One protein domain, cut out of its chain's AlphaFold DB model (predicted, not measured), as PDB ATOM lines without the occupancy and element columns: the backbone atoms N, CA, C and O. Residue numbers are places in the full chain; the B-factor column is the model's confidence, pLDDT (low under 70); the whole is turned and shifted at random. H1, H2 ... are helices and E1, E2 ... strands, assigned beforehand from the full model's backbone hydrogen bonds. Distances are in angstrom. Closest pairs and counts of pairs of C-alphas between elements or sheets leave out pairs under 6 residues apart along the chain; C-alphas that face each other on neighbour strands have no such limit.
ATOM      1  N   ASN A 206     163.799 162.305 238.084       62.22
ATOM      2  CA  ASN A 206     164.021 163.659 237.596       62.22
ATOM      3  C   ASN A 206     164.894 163.636 236.332       62.22
ATOM      4  O   ASN A 206     165.534 162.632 236.017       62.22
ATOM      5  N   ALA A 207     164.890 164.743 235.594       65.81
ATOM      6  CA  ALA A 207     165.690 164.936 234.386       65.81
ATOM      7  C   ALA A 207     167.069 165.543 234.713       65.81
ATOM      8  O   ALA A 207     167.526 166.452 234.025       65.81
ATOM      9  N   LEU A 208     167.710 165.087 235.796       79.06
ATOM     10  CA  LEU A 208     169.045 165.559 236.164       79.06
ATOM     11  C   LEU A 208     170.112 164.856 235.327       79.06
ATOM     12  O   LEU A 208     170.058 163.644 235.113       79.06
ATOM     13  N   THR A 209     171.104 165.621 234.886       82.31
ATOM     14  CA  THR A 209     172.213 165.132 234.067       82.31
ATOM     15  C   THR A 209     173.493 165.135 234.884       82.31
ATOM     16  O   THR A 209     173.813 166.132 235.516       82.31
ATOM     17  N   PHE A 210     174.230 164.025 234.884       84.69
ATOM     18  CA  PHE A 210     175.555 163.962 235.499       84.69
ATOM     19  C   PHE A 210     176.635 164.276 234.463       84.69
ATOM     20  O   PHE A 210     176.769 163.538 233.481       84.69
ATOM     21  N   ASP A 211     177.436 165.309 234.701       83.19
ATOM     22  CA  ASP A 211     178.655 165.557 233.940       83.19
ATOM     23  C   ASP A 211     179.833 164.836 234.611       83.19
ATOM     24  O   ASP A 211     180.212 165.092 235.755       83.19
ATOM     25  N   LYS A 212     180.425 163.892 233.874       80.31
ATOM     26  CA  LYS A 212     181.565 163.098 234.345       80.31
ATOM     27  C   LYS A 212     182.840 163.924 234.506       80.31
ATOM     28  O   LYS A 212     183.695 163.517 235.289       80.31
ATOM     29  N   ASN A 213     182.980 165.021 233.763       80.94
ATOM     30  CA  ASN A 213     184.178 165.850 233.771       80.94
ATOM     31  C   ASN A 213     184.228 166.712 235.033       80.94
ATOM     32  O   ASN A 213     185.215 166.663 235.760       80.94
ATOM     33  N   SER A 214     183.148 167.435 235.325       79.88
ATOM     34  CA  SER A 214     183.010 168.233 236.550       79.88
ATOM     35  C   SER A 214     182.640 167.392 237.778       79.88
ATOM     36  O   SER A 214     182.688 167.877 238.902       79.88
ATOM     37  N   GLN A 215     182.261 166.123 237.585       85.25
ATOM     38  CA  GLN A 215     181.708 165.255 238.631       85.25
ATOM     39  C   GLN A 215     180.548 165.912 239.390       85.25
ATOM     40  O   GLN A 215     180.461 165.825 240.620       85.25
ATOM     41  N   SER A 216     179.662 166.566 238.646       88.00
ATOM     42  CA  SER A 216     178.536 167.327 239.177       88.00
ATOM     43  C   SER A 216     177.259 167.032 238.397       88.00
ATOM     44  O   SER A 216     177.282 166.493 237.291       88.00
ATOM     45  N   PHE A 217     176.126 167.372 238.994       88.69
ATOM     46  CA  PHE A 217     174.816 167.295 238.372       88.69
ATOM     47  C   PHE A 217     174.350 168.664 237.900       88.69
ATOM     48  O   PHE A 217     174.568 169.664 238.590       88.69
ATOM     49  N   SER A 218     173.645 168.670 236.770       86.94
ATOM     50  CA  SER A 218     172.888 169.813 236.281       86.94
ATOM     51  C   SER A 218     171.414 169.496 236.022       86.94
ATOM     52  O   SER A 218     171.047 168.347 235.746       86.94
ATOM     53  N   GLY A 219     170.553 170.510 236.124       82.94
ATOM     54  CA  GLY A 219     169.130 170.430 235.781       82.94
ATOM     55  C   GLY A 219     168.253 171.333 236.644       82.94
ATOM     56  O   GLY A 219     168.759 172.140 237.407       82.94
ATOM     57  N   ILE A 220     166.930 171.192 236.544       83.00
ATOM     58  CA  ILE A 220     165.978 172.004 237.314       83.00
ATOM     59  C   ILE A 220     165.432 171.202 238.499       83.00
ATOM     60  O   ILE A 220     164.879 170.118 238.310       83.00
ATOM     61  N   VAL A 221     165.533 171.766 239.703       82.19
ATOM     62  CA  VAL A 221     164.945 171.253 240.947       82.19
ATOM     63  C   VAL A 221     164.019 172.313 241.526       82.19
ATOM     64  O   VAL A 221     164.452 173.408 241.873       82.19
ATOM     65  N   HIS A 222     162.726 171.998 241.616       80.56
ATOM     66  CA  HIS A 222     161.692 172.891 242.166       80.56
ATOM     67  C   HIS A 222     161.690 174.311 241.556       80.56
ATOM     68  O   HIS A 222     161.381 175.288 242.227       80.56
ATOM     69  N   GLY A 223     162.023 174.422 240.265       79.69
ATOM     70  CA  GLY A 223     162.082 175.699 239.543       79.69
ATOM     71  C   GLY A 223     163.428 176.424 239.623       79.69
ATOM     72  O   GLY A 223     163.605 177.405 238.910       79.69
ATOM     73  N   ASN A 224     164.377 175.918 240.412       82.25
ATOM     74  CA  ASN A 224     165.737 176.436 240.493       82.25
ATOM     75  C   ASN A 224     166.671 175.565 239.651       82.25
ATOM     76  O   ASN A 224     166.650 174.337 239.772       82.25
ATOM     77  N   GLU A 225     167.501 176.182 238.817       83.88
ATOM     78  CA  GLU A 225     168.620 175.476 238.197       83.88
ATOM     79  C   GLU A 225     169.572 174.999 239.291       83.88
ATOM     80  O   GLU A 225     169.799 175.713 240.257       83.88
ATOM     81  N   ILE A 226     170.065 173.768 239.192       83.56
ATOM     82  CA  ILE A 226     171.211 173.280 239.947       83.56
ATOM     83  C   ILE A 226     172.340 173.085 238.952       83.56
ATOM     84  O   ILE A 226     172.190 172.342 237.994       83.56
ATOM     85  N   SER A 227     173.459 173.769 239.154       80.38
ATOM     86  CA  SER A 227     174.712 173.576 238.423       80.38
ATOM     87  C   SER A 227     175.829 174.199 239.250       80.38
ATOM     88  O   SER A 227     175.597 175.224 239.878       80.38
ATOM     89  N   LEU A 228     177.039 173.635 239.242       76.50
ATOM     90  CA  LEU A 228     178.193 174.297 239.872       76.50
ATOM     91  C   LEU A 228     178.619 175.575 239.137       76.50
ATOM     92  O   LEU A 228     179.331 176.391 239.701       76.50
ATOM     93  N   SER A 229     178.194 175.758 237.883       65.25
ATOM     94  CA  SER A 229     178.469 176.981 237.122       65.25
ATOM     95  C   SER A 229     177.513 178.132 237.437       65.25
ATOM     96  O   SER A 229     177.802 179.262 237.061       65.25
ATOM     97  N   GLU A 230     176.360 177.844 238.048       59.81
ATOM     98  CA  GLU A 230     175.281 178.823 238.251       59.81
ATOM     99  C   GLU A 230     174.834 178.944 239.710       59.81
ATOM    100  O   GLU A 230     174.341 179.998 240.103       59.81
ATOM    101  N   ASN A 231     175.047 177.905 240.526       63.69
ATOM    102  CA  ASN A 231     174.752 177.923 241.951       63.69
ATOM    103  C   ASN A 231     176.015 177.807 242.778       63.69
ATOM    104  O   ASN A 231     176.723 176.800 242.740       63.69
ATOM    105  N   GLU A 232     176.168 178.797 243.636       67.69
ATOM    106  CA  GLU A 232     177.125 178.805 244.719       67.69
ATOM    107  C   GLU A 232     176.440 178.296 245.998       67.69
ATOM    108  O   GLU A 232     175.546 178.938 246.560       67.69
ATOM    109  N   TYR A 233     176.842 177.119 246.483       72.44
ATOM    110  CA  TYR A 233     176.281 176.476 247.684       72.44
ATOM    111  C   TYR A 233     176.746 177.132 249.007       72.44
ATOM    112  O   TYR A 233     176.678 176.505 250.069       72.44
ATOM    113  N   PHE A 234     177.207 178.387 248.960       67.94
ATOM    114  CA  PHE A 234     177.640 179.182 250.118       67.94
ATOM    115  C   PHE A 234     176.468 179.852 250.856       67.94
ATOM    116  O   PHE A 234     176.628 180.328 251.975       67.94
ATOM    117  N   SER A 235     175.276 179.894 250.251       76.50
ATOM    118  CA  SER A 235     174.057 180.402 250.891       76.50
ATOM    119  C   SER A 235     173.275 179.282 251.582       76.50
ATOM    120  O   SER A 235     173.380 178.113 251.214       76.50
ATOM    121  N   ASP A 236     172.496 179.623 252.611       81.25
ATOM    122  CA  ASP A 236     171.679 178.655 253.351       81.25
ATOM    123  C   ASP A 236     170.653 177.976 252.424       81.25
ATOM    124  O   ASP A 236     169.684 178.597 251.973       81.25
ATOM    125  N   LEU A 237     170.866 176.680 252.168       84.12
ATOM    126  CA  LEU A 237     170.051 175.867 251.265       84.12
ATOM    127  C   LEU A 237     168.589 175.772 251.697       84.12
ATOM    128  O   LEU A 237     167.726 175.553 250.847       84.12
ATOM    129  N   THR A 238     168.293 175.934 252.988       80.69
ATOM    130  CA  THR A 238     166.920 175.831 253.502       80.69
ATOM    131  C   THR A 238     166.040 177.007 253.079       80.69
ATOM    132  O   THR A 238     164.816 176.882 253.066       80.69
ATOM    133  N   ASN A 239     166.646 178.119 252.649       82.50
ATOM    134  CA  ASN A 239     165.923 179.244 252.055       82.50
ATOM    135  C   ASN A 239     165.559 179.010 250.582       82.50
ATOM    136  O   ASN A 239     164.677 179.683 250.055       82.50
ATOM    137  N   ILE A 240     166.243 178.074 249.916       82.06
ATOM    138  CA  ILE A 240     166.064 177.778 248.488       82.06
ATOM    139  C   ILE A 240     165.182 176.540 248.305       82.06
ATOM    140  O   ILE A 240     164.318 176.508 247.427       82.06
ATOM    141  N   TYR A 241     165.383 175.522 249.142       85.00
ATOM    142  CA  TYR A 241     164.694 174.244 249.047       85.00
ATOM    143  C   TYR A 241     164.058 173.852 250.378       85.00
ATOM    144  O   TYR A 241     164.716 173.821 251.417       85.00
ATOM    145  N   ASP A 242     162.806 173.399 250.322       87.94
ATOM    146  CA  ASP A 242     162.278 172.521 251.363       87.94
ATOM    147  C   ASP A 242     162.917 171.133 251.200       87.94
ATOM    148  O   ASP A 242     162.448 170.298 250.426       87.94
ATOM    149  N   ILE A 243     164.012 170.896 251.927       88.00
ATOM    150  CA  ILE A 243     164.836 169.679 251.843       88.00
ATOM    151  C   ILE A 243     163.993 168.393 251.972       88.00
ATOM    152  O   ILE A 243     164.291 167.385 251.326       88.00
ATOM    153  N   LYS A 244     162.907 168.423 252.753       84.75
ATOM    154  CA  LYS A 244     162.042 167.255 252.990       84.75
ATOM    155  C   LYS A 244     161.207 166.864 251.773       84.75
ATOM    156  O   LYS A 244     160.889 165.684 251.610       84.75
ATOM    157  N   SER A 245     160.875 167.834 250.922       81.06
ATOM    158  CA  SER A 245     160.096 167.606 249.700       81.06
ATOM    159  C   SER A 245     160.950 167.157 248.511       81.06
ATOM    160  O   SER A 245     160.410 166.592 247.564       81.06
ATOM    161  N   LEU A 246     162.277 167.339 248.569       84.12
ATOM    162  CA  LEU A 246     163.190 166.919 247.502       84.12
ATOM    163  C   LEU A 246     163.108 165.417 247.226       84.12
ATOM    164  O   LEU A 246     163.056 164.598 248.151       84.12
ATOM    165  N   SER A 247     163.224 165.040 245.955       78.81
ATOM    166  CA  SER A 247     163.386 163.652 245.545       78.81
ATOM    167  C   SER A 247     164.691 163.040 246.044       78.81
ATOM    168  O   SER A 247     165.671 163.734 246.299       78.81
ATOM    169  N   ASN A 248     164.748 161.715 246.180       79.50
ATOM    170  CA  ASN A 248     165.980 161.012 246.527       79.50
ATOM    171  C   ASN A 248     167.086 161.292 245.510       79.50
ATOM    172  O   ASN A 248     168.250 161.341 245.887       79.50
ATOM    173  N   ASN A 249     166.749 161.482 244.235       83.06
ATOM    174  CA  ASN A 249     167.742 161.849 243.234       83.06
ATOM    175  C   ASN A 249     168.129 163.326 243.355       83.06
ATOM    176  O   ASN A 249     169.309 163.630 243.240       83.06
ATOM    177  N   GLU A 250     167.187 164.233 243.622       87.56
ATOM    178  CA  GLU A 250     167.479 165.666 243.810       87.56
ATOM    179  C   GLU A 250     168.372 165.892 245.029       87.56
ATOM    180  O   GLU A 250     169.415 166.531 244.927       87.56
ATOM    181  N   LEU A 251     168.017 165.279 246.158       89.81
ATOM    182  CA  LEU A 251     168.761 165.360 247.410       89.81
ATOM    183  C   LEU A 251     170.199 164.855 247.236       89.81
ATOM    184  O   LEU A 251     171.152 165.507 247.664       89.81
ATOM    185  N   LYS A 252     170.380 163.717 246.555       90.50
ATOM    186  CA  LYS A 252     171.711 163.182 246.240       90.50
ATOM    187  C   LYS A 252     172.477 164.074 245.262       90.50
ATOM    188  O   LYS A 252     173.667 164.268 245.471       90.50
ATOM    189  N   ALA A 253     171.820 164.619 244.238       90.25
ATOM    190  CA  ALA A 253     172.445 165.499 243.250       90.25
ATOM    191  C   ALA A 253     173.001 166.767 243.900       90.25
ATOM    192  O   ALA A 253     174.174 167.092 243.729       90.25
ATOM    193  N   ILE A 254     172.164 167.428 244.702       92.25
ATOM    194  CA  ILE A 254     172.518 168.614 245.483       92.25
ATOM    195  C   ILE A 254     173.671 168.289 246.438       92.25
ATOM    196  O   ILE A 254     174.645 169.031 246.503       92.25
ATOM    197  N   THR A 255     173.623 167.133 247.109       94.00
ATOM    198  CA  THR A 255     174.708 166.694 248.001       94.00
ATOM    199  C   THR A 255     176.014 166.433 247.247       94.00
ATOM    200  O   THR A 255     177.083 166.783 247.739       94.00
ATOM    201  N   VAL A 256     175.962 165.832 246.053       93.50
ATOM    202  CA  VAL A 256     177.146 165.603 245.207       93.50
ATOM    203  C   VAL A 256     177.759 166.926 244.761       93.50
ATOM    204  O   VAL A 256     178.976 167.072 244.846       93.50
ATOM    205  N   ASN A 257     176.935 167.883 244.337       93.38
ATOM    206  CA  ASN A 257     177.400 169.213 243.954       93.38
ATOM    207  C   ASN A 257     178.052 169.929 245.137       93.38
ATOM    208  O   ASN A 257     179.193 170.361 245.017       93.38
ATOM    209  N   LEU A 258     177.391 169.953 246.296       93.81
ATOM    210  CA  LEU A 258     177.940 170.539 247.517       93.81
ATOM    211  C   LEU A 258     179.282 169.910 247.915       93.81
ATOM    212  O   LEU A 258     180.215 170.620 248.268       93.81
ATOM    213  N   LEU A 259     179.399 168.580 247.853       93.94
ATOM    214  CA  LEU A 259     180.654 167.881 248.139       93.94
ATOM    215  C   LEU A 259     181.761 168.258 247.142       93.94
ATOM    216  O   LEU A 259     182.914 168.415 247.536       93.94
ATOM    217  N   THR A 260     181.429 168.407 245.856       92.19
ATOM    218  CA  THR A 260     182.391 168.868 244.847       92.19
ATOM    219  C   THR A 260     182.835 170.305 245.126       92.19
ATOM    220  O   THR A 260     184.040 170.525 245.213       92.19
ATOM    221  N   GLN A 261     181.903 171.232 245.367       91.69
ATOM    222  CA  GLN A 261     182.230 172.625 245.685       91.69
ATOM    223  C   GLN A 261     183.085 172.718 246.952       91.69
ATOM    224  O   GLN A 261     184.165 173.291 246.928       91.69
ATOM    225  N   ALA A 262     182.692 172.040 248.031       92.88
ATOM    226  CA  ALA A 262     183.415 172.129 249.293       92.88
ATOM    227  C   ALA A 262     184.839 171.578 249.250       92.88
ATOM    228  O   ALA A 262     185.707 171.987 250.025       92.88
ATOM    229  N   LYS A 263     185.097 170.632 248.345       92.94
ATOM    230  CA  LYS A 263     186.455 170.174 248.067       92.94
ATOM    231  C   LYS A 263     187.282 171.277 247.407       92.94
ATOM    232  O   LYS A 263     188.436 171.443 247.790       92.94
ATOM    233  N   GLU A 264     186.713 171.996 246.444       90.88
ATOM    234  CA  GLU A 264     187.361 173.121 245.756       90.88
ATOM    235  C   GLU A 264     187.614 174.277 246.730       90.88
ATOM    236  O   GLU A 264     188.758 174.707 246.865       90.88
ATOM    237  N   THR A 265     186.605 174.670 247.513       92.12
ATOM    238  CA  THR A 265     186.701 175.669 248.592       92.12
ATOM    239  C   THR A 265     187.847 175.335 249.548       92.12
ATOM    240  O   THR A 265     188.742 176.148 249.776       92.12
ATOM    241  N   TYR A 266     187.902 174.094 250.047       92.31
ATOM    242  CA  TYR A 266     188.999 173.647 250.908       92.31
ATOM    243  C   TYR A 266     190.368 173.679 250.205       92.31
ATOM    244  O   TYR A 266     191.375 174.054 250.811       92.31
ATOM    245  N   GLN A 267     190.435 173.281 248.932       92.50
ATOM    246  CA  GLN A 267     191.678 173.317 248.164       92.50
ATOM    247  C   GLN A 267     192.194 174.744 247.984       92.50
ATOM    248  O   GLN A 267     193.401 174.943 248.126       92.50
ATOM    249  N   GLU A 268     191.325 175.726 247.733       91.81
ATOM    250  CA  GLU A 268     191.726 177.133 247.672       91.81
ATOM    251  C   GLU A 268     192.185 177.641 249.041       91.81
ATOM    252  O   GLU A 268     193.299 178.154 249.139       91.81
ATOM    253  N   MET A 269     191.438 177.367 250.122       92.38
ATOM    254  CA  MET A 269     191.872 177.695 251.491       92.38
ATOM    255  C   MET A 269     193.275 177.162 251.804       92.38
ATOM    256  O   MET A 269     194.085 177.858 252.409       92.38
ATOM    257  N   SER A 270     193.575 175.925 251.391       90.06
ATOM    258  CA  SER A 270     194.852 175.264 251.691       90.06
ATOM    259  C   SER A 270     196.069 175.884 250.990       90.06
ATOM    260  O   SER A 270     197.204 175.615 251.391       90.06
ATOM    261  N   LYS A 271     195.852 176.700 249.949       91.19
ATOM    262  CA  LYS A 271     196.916 177.403 249.213       91.19
ATOM    263  C   LYS A 271     197.268 178.759 249.828       91.19
ATOM    264  O   LYS A 271     198.331 179.290 249.512       91.19
ATOM    265  N   LEU A 272     196.390 179.314 250.662       91.50
ATOM    266  CA  LEU A 272     196.530 180.650 251.230       91.50
ATOM    267  C   LEU A 272     197.352 180.618 252.521       91.50
ATOM    268  O   LEU A 272     197.295 179.667 253.305       91.50
ATOM    269  N   SER A 273     198.130 181.674 252.752       85.25
ATOM    270  CA  SER A 273     198.815 181.875 254.026       85.25
ATOM    271  C   SER A 273     197.852 182.438 255.076       85.25
ATOM    272  O   SER A 273     196.813 183.009 254.760       85.25
ATOM    273  N   GLY A 274     198.182 182.272 256.361       81.31
ATOM    274  CA  GLY A 274     197.301 182.690 257.461       81.31
ATOM    275  C   GLY A 274     197.073 184.204 257.580       81.31
ATOM    276  O   GLY A 274     196.196 184.624 258.326       81.31
ATOM    277  N   ASP A 275     197.875 185.010 256.888       84.69
ATOM    278  CA  ASP A 275     197.775 186.466 256.783       84.69
ATOM    279  C   ASP A 275     197.083 186.937 255.491       84.69
ATOM    280  O   ASP A 275     196.948 188.143 255.279       84.69
ATOM    281  N   ASP A 276     196.637 186.007 254.643       88.38
ATOM    282  CA  ASP A 276     195.887 186.327 253.437       88.38
ATOM    283  C   ASP A 276     194.461 186.775 253.794       88.38
ATOM    284  O   ASP A 276     193.724 186.080 254.496       88.38
ATOM    285  N   ASN A 277     194.058 187.948 253.302       85.44
ATOM    286  CA  ASN A 277     192.723 188.489 253.552       85.44
ATOM    287  C   ASN A 277     191.626 187.627 252.909       85.44
ATOM    288  O   ASN A 277     190.503 187.602 253.420       85.44
ATOM    289  N   ASP A 278     191.947 186.899 251.837       89.00
ATOM    290  CA  ASP A 278     190.990 186.048 251.133       89.00
ATOM    291  C   ASP A 278     190.665 184.779 251.933       89.00
ATOM    292  O   ASP A 278     189.572 184.224 251.801       89.00
ATOM    293  N   LEU A 279     191.556 184.355 252.841       89.88
ATOM    294  CA  LEU A 279     191.346 183.178 253.688       89.88
ATOM    295  C   LEU A 279     190.079 183.306 254.543       89.88
ATOM    296  O   LEU A 279     189.405 182.307 254.791       89.88
ATOM    297  N   TYR A 280     189.742 184.523 254.977       88.25
ATOM    298  CA  TYR A 280     188.523 184.772 255.741       88.25
ATOM    299  C   TYR A 280     187.263 184.446 254.929       88.25
ATOM    300  O   TYR A 280     186.360 183.797 255.454       88.25
ATOM    301  N   PHE A 281     187.216 184.857 253.658       88.94
ATOM    302  CA  PHE A 281     186.062 184.619 252.788       88.94
ATOM    303  C   PHE A 281     185.893 183.128 252.502       88.94
ATOM    304  O   PHE A 281     184.836 182.569 252.784       88.94
ATOM    305  N   TRP A 282     186.969 182.454 252.094       90.81
ATOM    306  CA  TRP A 282     186.927 181.014 251.843       90.81
ATOM    307  C   TRP A 282     186.573 180.190 253.093       90.81
ATOM    308  O   TRP A 282     185.892 179.167 253.001       90.81
ATOM    309  N   ALA A 283     187.009 180.625 254.280       90.31
ATOM    310  CA  ALA A 283     186.646 179.969 255.534       90.31
ATOM    311  C   ALA A 283     185.158 180.129 255.882       90.31
ATOM    312  O   ALA A 283     184.564 179.201 256.443       90.31
ATOM    313  N   ASP A 284     184.559 181.284 255.579       90.75
ATOM    314  CA  ASP A 284     183.127 181.515 255.782       90.75
ATOM    315  C   ASP A 284     182.289 180.690 254.794       90.75
ATOM    316  O   ASP A 284     181.361 179.991 255.207       90.75
ATOM    317  N   ASP A 285     182.706 180.641 253.529       91.00
ATOM    318  CA  ASP A 285     182.122 179.787 252.493       91.00
ATOM    319  C   ASP A 285     182.124 178.310 252.909       91.00
ATOM    320  O   ASP A 285     181.072 177.661 252.948       91.00
ATOM    321  N   TYR A 286     183.276 177.792 253.348       92.19
ATOM    322  CA  TYR A 286     183.405 176.405 253.804       92.19
ATOM    323  C   TYR A 286     182.537 176.091 255.031       92.19
ATOM    324  O   TYR A 286     182.013 174.982 255.206       92.19
ATOM    325  N   LYS A 287     182.352 177.072 255.917       91.88
ATOM    326  CA  LYS A 287     181.473 176.949 257.084       91.88
ATOM    327  C   LYS A 287     180.000 176.876 256.670       91.88
ATOM    328  O   LYS A 287     179.249 176.082 257.254       91.88
ATOM    329  N   ASN A 288     179.585 177.657 255.678       91.31
ATOM    330  CA  ASN A 288     178.225 177.604 255.146       91.31
ATOM    331  C   ASN A 288     177.966 176.272 254.432       91.31
ATOM    332  O   ASN A 288     176.974 175.599 254.718       91.31
ATOM    333  N   GLU A 289     178.919 175.801 253.628       93.44
ATOM    334  CA  GLU A 289     178.862 174.482 252.991       93.44
ATOM    335  C   GLU A 289     178.743 173.344 254.011       93.44
ATOM    336  O   GLU A 289     177.955 172.415 253.833       93.44
ATOM    337  N   LYS A 290     179.478 173.421 255.127       93.31
ATOM    338  CA  LYS A 290     179.367 172.448 256.225       93.31
ATOM    339  C   LYS A 290     177.978 172.446 256.858       93.31
ATOM    340  O   LYS A 290     177.457 171.378 257.184       93.31
ATOM    341  N   THR A 291     177.378 173.619 257.027       93.00
ATOM    342  CA  THR A 291     176.016 173.760 257.562       93.00
ATOM    343  C   THR A 291     174.998 173.123 256.617       93.00
ATOM    344  O   THR A 291     174.200 172.281 257.036       93.00
ATOM    345  N   ASN A 292     175.107 173.434 255.328       93.69
ATOM    346  CA  ASN A 292     174.308 172.850 254.257       93.69
ATOM    347  C   ASN A 292     174.459 171.322 254.183       93.69
ATOM    348  O   ASN A 292     173.468 170.595 254.085       93.69
ATOM    349  N   TYR A 293     175.687 170.815 254.313       94.88
ATOM    350  CA  TYR A 293     175.970 169.382 254.288       94.88
ATOM    351  C   TYR A 293     175.279 168.658 255.435       94.88
ATOM    352  O   TYR A 293     174.671 167.614 255.223       94.88
ATOM    353  N   ASN A 294     175.326 169.227 256.640       94.00
ATOM    354  CA  ASN A 294     174.677 168.642 257.809       94.00
ATOM    355  C   ASN A 294     173.157 168.541 257.620       94.00
ATOM    356  O   ASN A 294     172.563 167.525 257.976       94.00
ATOM    357  N   ALA A 295     172.523 169.557 257.027       93.06
ATOM    358  CA  ALA A 295     171.092 169.517 256.731       93.06
ATOM    359  C   ALA A 295     170.742 168.392 255.738       93.06
ATOM    360  O   ALA A 295     169.838 167.594 255.995       93.06
ATOM    361  N   LEU A 296     171.503 168.275 254.644       94.62
ATOM    362  CA  LEU A 296     171.310 167.230 253.632       94.62
ATOM    363  C   LEU A 296     171.610 165.829 254.176       94.62
ATOM    364  O   LEU A 296     170.862 164.892 253.914       94.62
ATOM    365  N   GLN A 297     172.688 165.677 254.946       94.50
ATOM    366  CA  GLN A 297     173.090 164.403 255.536       94.50
ATOM    367  C   GLN A 297     172.055 163.899 256.538       94.50
ATOM    368  O   GLN A 297     171.724 162.715 256.505       94.50
ATOM    369  N   ASN A 298     171.507 164.780 257.376       90.44
ATOM    370  CA  ASN A 298     170.434 164.422 258.301       90.44
ATOM    371  C   ASN A 298     169.212 163.874 257.553       90.44
ATOM    372  O   ASN A 298     168.707 162.807 257.907       90.44
ATOM    373  N   GLU A 299     168.768 164.552 256.491       88.56
ATOM    374  CA  GLU A 299     167.646 164.082 255.671       88.56
ATOM    375  C   GLU A 299     167.978 162.759 254.956       88.56
ATOM    376  O   GLU A 299     167.186 161.817 254.978       88.56
ATOM    377  N   LEU A 300     169.169 162.637 254.360       84.81
ATOM    378  CA  LEU A 300     169.622 161.401 253.715       84.81
ATOM    379  C   LEU A 300     169.627 160.222 254.697       84.81
ATOM    380  O   LEU A 300     169.125 159.147 254.365       84.81
ATOM    381  N   SER A 301     170.116 160.428 255.920       80.00
ATOM    382  CA  SER A 301     170.111 159.424 256.986       80.00
ATOM    383  C   SER A 301     168.694 159.045 257.424       80.00
ATOM    384  O   SER A 301     168.415 157.856 257.564       80.00
ATOM    385  N   GLN A 302     167.766 160.004 257.543       76.31
ATOM    386  CA  GLN A 302     166.344 159.713 257.803       76.31
ATOM    387  C   GLN A 302     165.710 158.849 256.699       76.31
ATOM    388  O   GLN A 302     164.790 158.068 256.955       76.31
ATOM    389  N   ARG A 303     166.241 158.930 255.474       68.56
ATOM    390  CA  ARG A 303     165.843 158.112 254.319       68.56
ATOM    391  C   ARG A 303     166.675 156.836 254.143       68.56
ATOM    392  O   ARG A 303     166.571 156.185 253.103       68.56
ATOM    393  N   ASN A 304     167.472 156.446 255.142       67.75
ATOM    394  CA  ASN A 304     168.384 155.292 255.116       67.75
ATOM    395  C   ASN A 304     169.465 155.352 254.015       67.75
ATOM    396  O   ASN A 304     169.970 154.319 253.563       67.75
ATOM    397  N   ILE A 305     169.843 156.550 253.567       77.25
ATOM    398  CA  ILE A 305     170.951 156.780 252.636       77.25
ATOM    399  C   ILE A 305     172.158 157.268 253.440       77.25
ATOM    400  O   ILE A 305     172.348 158.453 253.676       77.25
ATOM    401  N   ASN A 306     172.998 156.326 253.861       82.56
ATOM    402  CA  ASN A 306     174.100 156.640 254.770       82.56
ATOM    403  C   ASN A 306     175.321 157.218 254.038       82.56
ATOM    404  O   ASN A 306     175.910 156.542 253.174       82.56
ATOM    405  N   ILE A 307     175.723 158.418 254.463       89.94
ATOM    406  CA  ILE A 307     176.967 159.128 254.131       89.94
ATOM    407  C   ILE A 307     177.669 159.577 255.433       89.94
ATOM    408  O   ILE A 307     177.039 159.501 256.489       89.94
ATOM    409  N   PRO A 308     178.961 159.967 255.405       93.00
ATOM    410  CA  PRO A 308     179.685 160.411 256.598       93.00
ATOM    411  C   PRO A 308     178.976 161.540 257.351       93.00
ATOM    412  O   PRO A 308     178.407 162.438 256.746       93.00
ATOM    413  N   GLU A 309     179.040 161.514 258.678       90.25
ATOM    414  CA  GLU A 309     178.529 162.610 259.500       90.25
ATOM    415  C   GLU A 309     179.511 163.780 259.495       90.25
ATOM    416  O   GLU A 309     180.701 163.602 259.771       90.25
ATOM    417  N   ASN A 310     178.987 164.991 259.310       89.12
ATOM    418  CA  ASN A 310     179.741 166.239 259.211       89.12
ATOM    419  C   ASN A 310     180.686 166.335 258.006       89.12
ATOM    420  O   ASN A 310     181.370 165.393 257.620       89.12
ATOM    421  N   LEU A 311     180.809 167.546 257.469       92.25
ATOM    422  CA  LEU A 311     181.785 167.843 256.429       92.25
ATOM    423  C   LEU A 311     183.192 167.974 257.041       92.25
ATOM    424  O   LEU A 311     183.423 168.834 257.897       92.25
ATOM    425  N   LYS A 312     184.115 167.099 256.623       91.44
ATOM    426  CA  LYS A 312     185.504 167.007 257.121       91.44
ATOM    427  C   LYS A 312     186.513 166.769 255.991       91.44
ATOM    428  O   LYS A 312     187.283 165.815 256.033       91.44
ATOM    429  N   TYR A 313     186.516 167.617 254.963       90.81
ATOM    430  CA  TYR A 313     187.491 167.486 253.865       90.81
ATOM    431  C   TYR A 313     188.939 167.721 254.307       90.81
ATOM    432  O   TYR A 313     189.835 167.105 253.737       90.81
ATOM    433  N   ALA A 314     189.154 168.544 255.339       86.06
ATOM    434  CA  ALA A 314     190.480 168.779 255.905       86.06
ATOM    435  C   ALA A 314     191.124 167.502 256.464       86.06
ATOM    436  O   ALA A 314     192.307 167.253 256.246       86.06
ATOM    437  N   ASP A 315     190.323 166.673 257.136       88.56
ATOM    438  CA  ASP A 315     190.811 165.488 257.840       88.56
ATOM    439  C   ASP A 315     190.603 164.193 257.033       88.56
ATOM    440  O   ASP A 315     191.358 163.233 257.175       88.56
ATOM    441  N   GLU A 316     189.554 164.128 256.202       92.38
ATOM    442  CA  GLU A 316     189.048 162.875 255.622       92.38
ATOM    443  C   GLU A 316     188.622 162.985 254.135       92.38
ATOM    444  O   GLU A 316     187.531 162.523 253.768       92.38
ATOM    445  N   PRO A 317     189.460 163.531 253.229       90.94
ATOM    446  CA  PRO A 317     189.072 163.786 251.837       90.94
ATOM    447  C   PRO A 317     188.674 162.509 251.076       90.94
ATOM    448  O   PRO A 317     187.697 162.508 250.328       90.94
ATOM    449  N   GLU A 318     189.355 161.386 251.324       92.25
ATOM    450  CA  GLU A 318     189.029 160.104 250.683       92.25
ATOM    451  C   GLU A 318     187.645 159.568 251.070       92.25
ATOM    452  O   GLU A 318     186.967 158.940 250.254       92.25
ATOM    453  N   LYS A 319     187.212 159.780 252.321       92.44
ATOM    454  CA  LYS A 319     185.886 159.330 252.773       92.44
ATOM    455  C   LYS A 319     184.788 160.140 252.097       92.44
ATOM    456  O   LYS A 319     183.772 159.567 251.709       92.44
ATOM    457  N   MET A 320     185.017 161.439 251.914       94.25
ATOM    458  CA  MET A 320     184.083 162.321 251.221       94.25
ATOM    459  C   MET A 320     184.007 162.001 249.724       94.25
ATOM    460  O   MET A 320     182.910 161.886 249.178       94.25
ATOM    461  N   ASP A 321     185.143 161.733 249.070       92.50
ATOM    462  CA  ASP A 321     185.166 161.287 247.670       92.50
ATOM    463  C   ASP A 321     184.438 159.941 247.487       92.50
ATOM    464  O   ASP A 321     183.641 159.785 246.558       92.50
ATOM    465  N   LYS A 322     184.630 158.980 248.405       90.75
ATOM    466  CA  LYS A 322     183.877 157.710 248.410       90.75
ATOM    467  C   LYS A 322     182.380 157.925 248.619       90.75
ATOM    468  O   LYS A 322     181.573 157.266 247.963       90.75
ATOM    469  N   ALA A 323     181.995 158.834 249.516       90.75
ATOM    470  CA  ALA A 323     180.595 159.188 249.726       90.75
ATOM    471  C   ALA A 323     179.982 159.746 248.437       90.75
ATOM    472  O   ALA A 323     178.945 159.256 247.996       90.75
ATOM    473  N   LYS A 324     180.676 160.682 247.781       93.12
ATOM    474  CA  LYS A 324     180.271 161.248 246.493       93.12
ATOM    475  C   LYS A 324     180.088 160.168 245.424       93.12
ATOM    476  O   LYS A 324     179.028 160.098 244.807       93.12
ATOM    477  N   GLN A 325     181.071 159.281 245.248       88.62
ATOM    478  CA  GLN A 325     180.990 158.170 244.290       88.62
ATOM    479  C   GLN A 325     179.788 157.263 244.565       88.62
ATOM    480  O   GLN A 325     179.008 156.984 243.659       88.62
ATOM    481  N   LYS A 326     179.574 156.878 245.827       86.25
ATOM    482  CA  LYS A 326     178.419 156.067 246.235       86.25
ATOM    483  C   LYS A 326     177.092 156.757 245.902       86.25
ATOM    484  O   LYS A 326     176.156 156.106 245.436       86.25
ATOM    485  N   LEU A 327     176.981 158.067 246.123       89.00
ATOM    486  CA  LEU A 327     175.776 158.819 245.766       89.00
ATOM    487  C   LEU A 327     175.537 158.800 244.248       89.00
ATOM    488  O   LEU A 327     174.443 158.423 243.827       89.00
ATOM    489  N   VAL A 328     176.563 159.082 243.438       85.75
ATOM    490  CA  VAL A 328     176.499 159.039 241.962       85.75
ATOM    491  C   VAL A 328     176.114 157.645 241.447       85.75
ATOM    492  O   VAL A 328     175.233 157.517 240.593       85.75
ATOM    493  N   GLU A 329     176.717 156.584 241.986       78.25
ATOM    494  CA  GLU A 329     176.412 155.194 241.621       78.25
ATOM    495  C   GLU A 329     174.968 154.807 241.954       78.25
ATOM    496  O   GLU A 329     174.330 154.086 241.196       78.25
ATOM    497  N   THR A 330     174.427 155.295 243.073       70.75
ATOM    498  CA  THR A 330     173.041 154.992 243.472       70.75
ATOM    499  C   THR A 330     171.996 155.874 242.786       70.75
ATOM    500  O   THR A 330     170.815 155.525 242.803       70.75
ATOM    501  N   MET A 331     172.397 157.018 242.225       67.75
ATOM    502  CA  MET A 331     171.569 157.845 241.336       67.75
ATOM    503  C   MET A 331     171.548 157.309 239.913       67.75
ATOM    504  O   MET A 331     170.531 157.391 239.226       67.75
ATOM    505  N   SER A 332     172.655 156.695 239.503       53.25
ATOM    506  CA  SER A 332     172.718 155.796 238.360       53.25
ATOM    507  C   SER A 332     171.967 154.516 238.721       53.25
ATOM    508  O   SER A 332     172.568 153.449 238.826       53.25
TER     509      SER A 332
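AT A GLANCE: This is residues 206 to 332 of the 400 residues of an uncharacterized protein of Leuconostoc mesenteroides subsp. mesenteroides (UniProt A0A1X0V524). A small three-stranded sheet, E1 E2 E3, packs beside residues 250 to 261 of the long helix H1, which runs through the middle of the domain. H2 folds back along H1 as a long helical hairpin, and H3 packs on H1 elsewhere, apart from H2. The printed part has 127 residues with three named strands, then three named helices; the sheet, order E1 E2 E3, is antiparallel and the class mostly helix. The whole is compact, with a radius of gyration of the C-alphas of 14.1 A, yet elongated, spanning 45 by 28 by 28 A.

IN THESE COORDINATES: Find C-alpha 209 at (172.213, 165.132, 234.067), where E1, residues 209 to 211, begins its 6.5 A. E2, residues 216 to 221, covers 14.3 A and E3, residues 224 to 226, 6.3 A. From C-alpha 248 at (165.980, 161.012, 246.527), H1 runs 35.1 A to residue 271. H2, residues 278 to 302, measures 36.7 A; H3, residues 317 to 331, covers 21.3 A and ends at (171.569, 157.845, 241.336).

HOW THE PARTS SIT: The strands form a meander, each the antiparallel neighbour of the one before. Look for N 209 and O 218 at 2.9 A between E1 and E2, and N 226 and O 219 at 2.7 A between E2 and E3. H1 stands at the sheet's level, height 3.4 A; its closest C-alphas to E2 are Asn 257 and Ser 216, 5.3 A. H1 and H2 touch, closest C-alphas Met 269 and Leu 279 at 5.9 A, at a shallow tilt of 26 degrees, opposite ways. H1 and H3 touch, closest C-alphas Val 256 and Lys 324 at 5.5 A, at a shallow tilt of 24 degrees, opposite ways. Every O i to N i+4 pair is within hydrogen-bond range in H2 and H3, and 19 of 20 in H1.

THE WHOLE: The C-alphas farthest apart, Asn 206 and Asp 275, are 45.0 A apart. The printed part has no cut; the links E3 to H1 and H2 to H3 are long. Look for pLDDT under 70 at residues 206 to 207, 229 to 232, 234, 303 to 304 and 331 to 332.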